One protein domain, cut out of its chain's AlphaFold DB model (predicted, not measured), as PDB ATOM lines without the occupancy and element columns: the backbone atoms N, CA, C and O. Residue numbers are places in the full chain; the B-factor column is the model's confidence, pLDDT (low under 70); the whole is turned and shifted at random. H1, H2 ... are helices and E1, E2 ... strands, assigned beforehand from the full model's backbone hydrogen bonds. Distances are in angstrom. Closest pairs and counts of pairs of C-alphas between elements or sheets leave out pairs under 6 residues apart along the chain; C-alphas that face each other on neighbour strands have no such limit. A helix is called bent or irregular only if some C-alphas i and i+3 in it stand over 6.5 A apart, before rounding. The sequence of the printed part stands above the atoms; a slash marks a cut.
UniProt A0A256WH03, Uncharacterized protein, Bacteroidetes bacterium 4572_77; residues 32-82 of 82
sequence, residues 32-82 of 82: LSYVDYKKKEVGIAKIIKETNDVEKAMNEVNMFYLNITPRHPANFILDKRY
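What this domain is: This is residues 32 to 82 of the 82 residues of an uncharacterized protein of Bacteroidetes bacterium 4572_77 (UniProt A0A256WH03). A two-strand hairpin, E1 and E2, has one helix, H1, folded back next to it and running roughly along the strands, and after H1 a long stretch without a named element, residues 66 to 82, turns round and runs back past the helix on the side away from the hairpin. Together they make one flat slab with spans of 33 by 23 by 12 A. The printed part has 51 residues with two named strands and one named helix, in the order E1, E2, H1; the sheet order is E1 - E2, antiparallel. The class is mixed, helices and strands, with 25 residues, under half of those printed, in named elements. The whole is only just compact, close to loose, with a radius of gyration of the C-alphas of 11.8 A.

How they stand to each other: Start at the sheet, where E1, residues 32 to 36, and E2, residues 41 to 48, are antiparallel neighbours and form a hairpin with 158 degrees between their directions. Look at Ser 33 and Ile 44, whose C-alphas face each other at 4.2 A. Across the pair, N 34 and O 43 are within hydrogen-bond range at 2.9 A, and N 36 and O 41 at 2.8 A. Next go to H1, residues 54 to 65. Its closest C-alphas to E1 are those of Val 61 and Leu 32, 7.4 A apart, and to E2 those of Ala 57 and Ile 48, 7.2 A apart. Its centre is 14.0 A from that of E1 and 13.7 A from that of E2. In H1 every O i to N i+4 pair is within hydrogen-bond range.

Where its parts are: Find C-alpha 41 at (410.116, 571.076, 392.662); from there E2, the longest strand by residues, runs 20.7 A to C-alpha 48 at (404.672, 584.434, 377.877). E1 begins at C-alpha 32, at (409.314, 579.834, 382.025), and covers 12.7 A to C-alpha 36. H1 runs 16.5 A from Val 54 to C-alpha 65 at (412.436, 583.955, 389.354), and it is not bent.

The domain as a whole: The two C-alphas farthest apart, those of Lys 38 and Asn 52, are 33.5 A from each other, while those of Leu 32 and Tyr 82 are 16.5 A apart. The links E1 to E2 and E2 to H1 are both tight, with 4 and 5 residues. Read on through residues 66 to 82, whose C-alphas lie 6 to 16 A from the mean of all C-alphas, to Tyr 82, the chain's last residue. The printed part has no cut. The mean pLDDT of the printed part is 88.0, and no printed residue is under 70.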
ATOM      1  N   LEU A  32     408.481 579.684 380.835       91.69
ATOM      2  CA  LEU A  32     409.314 579.834 382.025       91.69
ATOM      3  C   LEU A  32     409.336 578.526 382.810       91.69
ATOM      4  O   LEU A  32     408.363 578.149 383.473       91.69
ATOM      5  N   SER A  33     410.469 577.836 382.728       91.88
ATOM      6  CA  SER A  33     410.767 576.651 383.525       91.88
ATOM      7  C   SER A  33     411.629 576.992 384.734       91.88
ATOM      8  O   SER A  33     412.517 577.843 384.640       91.88
ATOM      9  N   TYR A  34     411.430 576.290 385.843       91.88
ATOM     10  CA  TYR A  34     412.176 576.512 387.077       91.88
ATOM     11  C   TYR A  34     412.568 575.200 387.748       91.88
ATOM     12  O   TYR A  34     411.944 574.161 387.536       91.88
ATOM     13  N   VAL A  35     413.606 575.282 388.577       91.19
ATOM     14  CA  VAL A  35     414.017 574.227 389.503       91.19
ATOM     15  C   VAL A  35     414.201 574.886 390.864       91.19
ATOM     16  O   VAL A  35     415.160 575.633 391.058       91.19
ATOM     17  N   ASP A  36     413.278 574.632 391.785       92.69
ATOM     18  CA  ASP A  36     413.358 575.130 393.154       92.69
ATOM     19  C   ASP A  36     413.965 574.055 394.062       92.69
ATOM     20  O   ASP A  36     413.355 573.023 394.345       92.69
ATOM     21  N   TYR A  37     415.187 574.297 394.534       91.06
ATOM     22  CA  TYR A  37     415.920 573.359 395.386       91.06
ATOM     23  C   TYR A  37     415.457 573.373 396.844       91.06
ATOM     24  O   TYR A  37     415.680 572.391 397.555       91.06
ATOM     25  N   LYS A  38     414.804 574.450 397.295       91.00
ATOM     26  CA  LYS A  38     414.248 574.538 398.648       91.00
ATOM     27  C   LYS A  38     412.999 573.670 398.764       91.00
ATOM     28  O   LYS A  38     412.847 572.958 399.752       91.00
ATOM     29  N   LYS A  39     412.136 573.702 397.746       92.25
ATOM     30  CA  LYS A  39     410.903 572.906 397.670       92.25
ATOM     31  C   LYS A  39     411.093 571.538 397.007       92.25
ATOM     32  O   LYS A  39     410.242 570.674 397.167       92.25
ATOM     33  N   LYS A  40     412.222 571.321 396.321       91.31
ATOM     34  CA  LYS A  40     412.515 570.133 395.494       91.31
ATOM     35  C   LYS A  40     411.502 569.943 394.360       91.31
ATOM     36  O   LYS A  40     411.121 568.821 394.037       91.31
ATOM     37  N   GLU A  41     411.097 571.049 393.744       92.75
ATOM     38  CA  GLU A  41     410.116 571.076 392.662       92.75
ATOM     39  C   GLU A  41     410.775 571.492 391.346       92.75
ATOM     40  O   GLU A  41     411.682 572.327 391.310       92.75
ATOM     41  N   VAL A  42     410.295 570.923 390.245       92.25
ATOM     42  CA  VAL A  42     410.668 571.312 388.885       92.25
ATOM     43  C   VAL A  42     409.405 571.403 388.051       92.25
ATOM     44  O   VAL A  42     408.502 570.579 388.188       92.25
ATOM     45  N   GLY A  43     409.329 572.400 387.179       90.00
ATOM     46  CA  GLY A  43     408.157 572.550 386.335       90.00
ATOM     47  C   GLY A  43     408.246 573.709 385.365       90.00
ATOM     48  O   GLY A  43     409.227 574.452 385.318       90.00
ATOM     49  N   ILE A  44     407.178 573.846 384.587       90.94
ATOM     50  CA  ILE A  44     406.916 574.982 383.710       90.94
ATOM     51  C   ILE A  44     405.725 575.709 384.321       90.94
ATOM     52  O   ILE A  44     404.637 575.145 384.390       90.94
ATOM     53  N   ALA A  45     405.936 576.930 384.804       85.88
ATOM     54  CA  ALA A  45     404.911 577.644 385.567       85.88
ATOM     55  C   ALA A  45     404.176 578.707 384.753       85.88
ATOM     56  O   ALA A  45     403.018 579.005 385.035       85.88
ATOM     57  N   LYS A  46     404.840 579.314 383.764       88.00
ATOM     58  CA  LYS A  46     404.273 580.441 383.020       88.00
ATOM     59  C   LYS A  46     404.636 580.363 381.549       88.00
ATOM     60  O   LYS A  46     405.727 579.927 381.195       88.00
ATOM     61  N   ILE A  47     403.721 580.814 380.699       90.50
ATOM     62  CA  ILE A  47     403.933 580.944 379.259       90.50
ATOM     63  C   ILE A  47     403.696 582.405 378.893       90.50
ATOM     64  O   ILE A  47     402.585 582.910 379.042       90.50
ATOM     65  N   ILE A  48     404.738 583.077 378.416       88.81
ATOM     66  CA  ILE A  48     404.672 584.434 377.877       88.81
ATOM     67  C   ILE A  48     404.395 584.304 376.379       88.81
ATOM     68  O   ILE A  48     405.241 583.831 375.619       88.81
ATOM     69  N   LYS A  49     403.180 584.671 375.964       81.38
ATOM     70  CA  LYS A  49     402.754 584.634 374.554       81.38
ATOM     71  C   LYS A  49     403.086 585.923 373.803       81.38
ATOM     72  O   LYS A  49     403.263 585.890 372.593       81.38
ATOM     73  N   GLU A  50     403.155 587.043 374.515       74.75
ATOM     74  CA  GLU A  50     403.402 588.359 373.933       74.75
ATOM     75  C   GLU A  50     404.892 588.697 374.021       74.75
ATOM     76  O   GLU A  50     405.399 589.086 375.069       74.75
ATOM     77  N   THR A  51     405.605 588.545 372.907       72.19
ATOM     78  CA  THR A  51     407.035 588.874 372.780       72.19
ATOM     79  C   THR A  51     407.255 590.176 372.004       72.19
ATOM     80  O   THR A  51     408.250 590.318 371.296       72.19
ATOM     81  N   ASN A  52     406.314 591.122 372.076       77.12
ATOM     82  CA  ASN A  52     406.428 592.410 371.377       77.12
ATOM     83  C   ASN A  52     407.190 593.458 372.194       77.12
ATOM     84  O   ASN A  52     407.809 594.344 371.612       77.12
ATOM     85  N   ASP A  53     407.192 593.329 373.521       85.00
ATOM     86  CA  ASP A  53     407.872 594.248 374.428       85.00
ATOM     87  C   ASP A  53     408.899 593.489 375.274       85.00
ATOM     88  O   ASP A  53     408.556 592.641 376.105       85.00
ATOM     89  N   VAL A  54     410.180 593.763 375.019       86.12
ATOM     90  CA  VAL A  54     411.286 593.085 375.702       86.12
ATOM     91  C   VAL A  54     411.374 593.479 377.168       86.12
ATOM     92  O   VAL A  54     411.721 592.643 377.994       86.12
ATOM     93  N   GLU A  55     411.054 594.723 377.512       87.50
ATOM     94  CA  GLU A  55     411.178 595.210 378.882       87.50
ATOM     95  C   GLU A  55     410.084 594.618 379.758       87.50
ATOM     96  O   GLU A  55     410.366 594.124 380.849       87.50
ATOM     97  N   LYS A  56     408.848 594.582 379.256       87.50
ATOM     98  CA  LYS A  56     407.726 593.943 379.945       87.50
ATOM     99  C   LYS A  56     407.964 592.446 380.123       87.50
ATOM    100  O   LYS A  56     407.825 591.935 381.233       87.50
ATOM    101  N   ALA A  57     408.395 591.755 379.066       87.62
ATOM    102  CA  ALA A  57     408.690 590.329 379.143       87.62
ATOM    103  C   ALA A  57     409.815 590.040 380.147       87.62
ATOM    104  O   ALA A  57     409.659 589.169 381.000       87.62
ATOM    105  N   MET A  58     410.925 590.786 380.092       89.12
ATOM    106  CA  MET A  58     412.050 590.608 381.014       89.12
ATOM    107  C   MET A  58     411.668 590.913 382.466       89.12
ATOM    108  O   MET A  58     412.059 590.147 383.344       89.12
ATOM    109  N   ASN A  59     410.863 591.951 382.720       89.38
ATOM    110  CA  ASN A  59     410.300 592.229 384.045       89.38
ATOM    111  C   ASN A  59     409.471 591.052 384.572       89.38
ATOM    112  O   ASN A  59     409.645 590.627 385.713       89.38
ATOM    113  N   GLU A  60     408.600 590.475 383.740       89.19
ATOM    114  CA  GLU A  60     407.821 589.294 384.125       89.19
ATOM    115  C   GLU A  60     408.705 588.080 384.422       89.19
ATOM    116  O   GLU A  60     408.433 587.343 385.373       89.19
ATOM    117  N   VAL A  61     409.772 587.876 383.641       90.12
ATOM    118  CA  VAL A  61     410.750 586.811 383.892       90.12
ATOM    119  C   VAL A  61     411.473 587.049 385.224       90.12
ATOM    120  O   VAL A  61     411.583 586.124 386.029       90.12
ATOM    121  N   ASN A  62     411.919 588.278 385.497       90.12
ATOM    122  CA  ASN A  62     412.608 588.625 386.744       90.12
ATOM    123  C   ASN A  62     411.706 588.417 387.966       90.12
ATOM    124  O   ASN A  62     412.093 587.746 388.923       90.12
ATOM    125  N   MET A  63     410.473 588.924 387.901       90.31
ATOM    126  CA  MET A  63     409.467 588.756 388.952       90.31
ATOM    127  C   MET A  63     409.150 587.282 389.212       90.31
ATOM    128  O   MET A  63     408.962 586.880 390.361       90.31
ATOM    129  N   PHE A  64     409.114 586.460 388.161       90.62
ATOM    130  CA  PHE A  64     408.895 585.025 388.293       90.62
ATOM    131  C   PHE A  64     410.030 584.333 389.064       90.62
ATOM    132  O   PHE A  64     409.764 583.576 389.999       90.62
ATOM    133  N   TYR A  65     411.290 584.610 388.716       90.00
ATOM    134  CA  TYR A  65     412.436 583.955 389.354       90.00
ATOM    135  C   TYR A  65     412.789 584.501 390.742       90.00
ATOM    136  O   TYR A  65     413.565 583.864 391.453       90.00
ATOM    137  N   LEU A  66     412.197 585.619 391.172       89.38
ATOM    138  CA  LEU A  66     412.445 586.224 392.485       89.38
ATOM    139  C   LEU A  66     412.174 585.272 393.657       89.38
ATOM    140  O   LEU A  66     412.885 585.307 394.658       89.38
ATOM    141  N   ASN A  67     411.175 584.400 393.522       87.50
ATOM    142  CA  ASN A  67     410.788 583.452 394.568       87.50
ATOM    143  C   ASN A  67     411.360 582.039 394.373       87.50
ATOM    144  O   ASN A  67     411.011 581.138 395.134       87.50
ATOM    145  N   ILE A  68     412.209 581.829 393.363       90.25
ATOM    146  CA  ILE A  68     412.771 580.513 393.048       90.25
ATOM    147  C   ILE A  68     414.137 580.370 393.705       90.25
ATOM    148  O   ILE A  68     415.028 581.193 393.501       90.25
ATOM    149  N   THR A  69     414.328 579.293 394.468       90.81
ATOM    150  CA  THR A  69     415.617 579.030 395.125       90.81
ATOM    151  C   THR A  69     416.515 578.139 394.254       90.81
ATOM    152  O   THR A  69     416.231 576.946 394.111       90.81
ATOM    153  N   PRO A  70     417.628 578.654 393.702       89.31
ATOM    154  CA  PRO A  70     418.565 577.858 392.912       89.31
ATOM    155  C   PRO A  70     419.444 576.970 393.806       89.31
ATOM    156  O   PRO A  70     419.601 577.214 395.002       89.31
ATOM    157  N   ARG A  71     420.114 575.972 393.211       89.38
ATOM    158  CA  ARG A  71     421.063 575.090 393.926       89.38
ATOM    159  C   ARG A  71     422.233 575.841 394.557       89.38
ATOM    160  O   ARG A  71     422.722 575.455 395.613       89.38
ATOM    161  N   HIS A  72     422.712 576.872 393.864       89.19
ATOM    162  CA  HIS A  72     423.867 577.675 394.256       89.19
ATOM    163  C   HIS A  72     423.460 579.153 394.323       89.19
ATOM    164  O   HIS A  72     423.717 579.888 393.369       89.19
ATOM    165  N   PRO A  73     422.841 579.609 395.430       85.50
ATOM    166  CA  PRO A  73     422.355 580.986 395.566       85.50
ATOM    167  C   PRO A  73     423.440 582.047 395.361       85.50
ATOM    168  O   PRO A  73     423.172 583.090 394.784       85.50
ATOM    169  N   ALA A  74     424.687 581.756 395.750       87.56
ATOM    170  CA  ALA A  74     425.823 582.664 395.564       87.56
ATOM    171  C   ALA A  74     426.183 582.933 394.088       87.56
ATOM    172  O   ALA A  74     426.873 583.905 393.795       87.56
ATOM    173  N   ASN A  75     425.733 582.075 393.166       86.25
ATOM    174  CA  ASN A  75     426.028 582.168 391.736       86.25
ATOM    175  C   ASN A  75     424.819 582.599 390.901       86.25
ATOM    176  O   ASN A  75     424.918 582.590 389.678       86.25
ATOM    177  N   PHE A  76     423.710 582.966 391.542       86.62
ATOM    178  CA  PHE A  76     422.484 583.384 390.881       86.62
ATOM    179  C   PHE A  76     422.144 584.822 391.252       86.62
ATOM    180  O   PHE A  76     422.249 585.224 392.411       86.62
ATOM    181  N   ILE A  77     421.707 585.593 390.265       88.25
ATOM    182  CA  ILE A  77     421.170 586.930 390.481       88.25
ATOM    183  C   ILE A  77     420.147 587.241 389.396       88.25
ATOM    184  O   ILE A  77     420.324 586.866 388.237       88.25
ATOM    185  N   LEU A  78     419.085 587.940 389.790       88.12
ATOM    186  CA  LEU A  78     418.128 588.530 388.859       88.12
ATOM    187  C   LEU A  78     418.814 589.589 387.990       88.12
ATOM    188  O   LEU A  78     419.802 590.205 388.406       88.12
ATOM    189  N   ASP A  79     418.304 589.803 386.780       87.38
ATOM    190  CA  ASP A  79     418.858 590.829 385.897       87.38
ATOM    191  C   ASP A  79     418.724 592.204 386.566       87.38
ATOM    192  O   ASP A  79     417.634 592.594 386.958       87.38
ATOM    193  N   LYS A  80     419.820 592.955 386.716       86.44
ATOM    194  CA  LYS A  80     419.781 594.243 387.430       86.44
ATOM    195  C   LYS A  80     419.138 595.399 386.651       86.44
ATOM    196  O   LYS A  80     419.085 596.503 387.182       86.44
ATOM    197  N   ARG A  81     418.749 595.202 385.389       84.62
ATOM    198  CA  ARG A  81     418.137 596.246 384.547       84.62
ATOM    199  C   ARG A  81     416.625 596.337 384.725       84.62
ATOM    200  O   ARG A  81     416.067 597.349 384.315       84.62
ATOM    201  N   TYR A  82     416.006 595.294 385.276       77.44
ATOM    202  CA  TYR A  82     414.557 595.124 385.366       77.44
ATOM    203  C   TYR A  82     414.139 594.875 386.812       77.44
ATOM    204  O   TYR A  82     414.752 593.989 387.450       77.44
TER     205      TYR A  82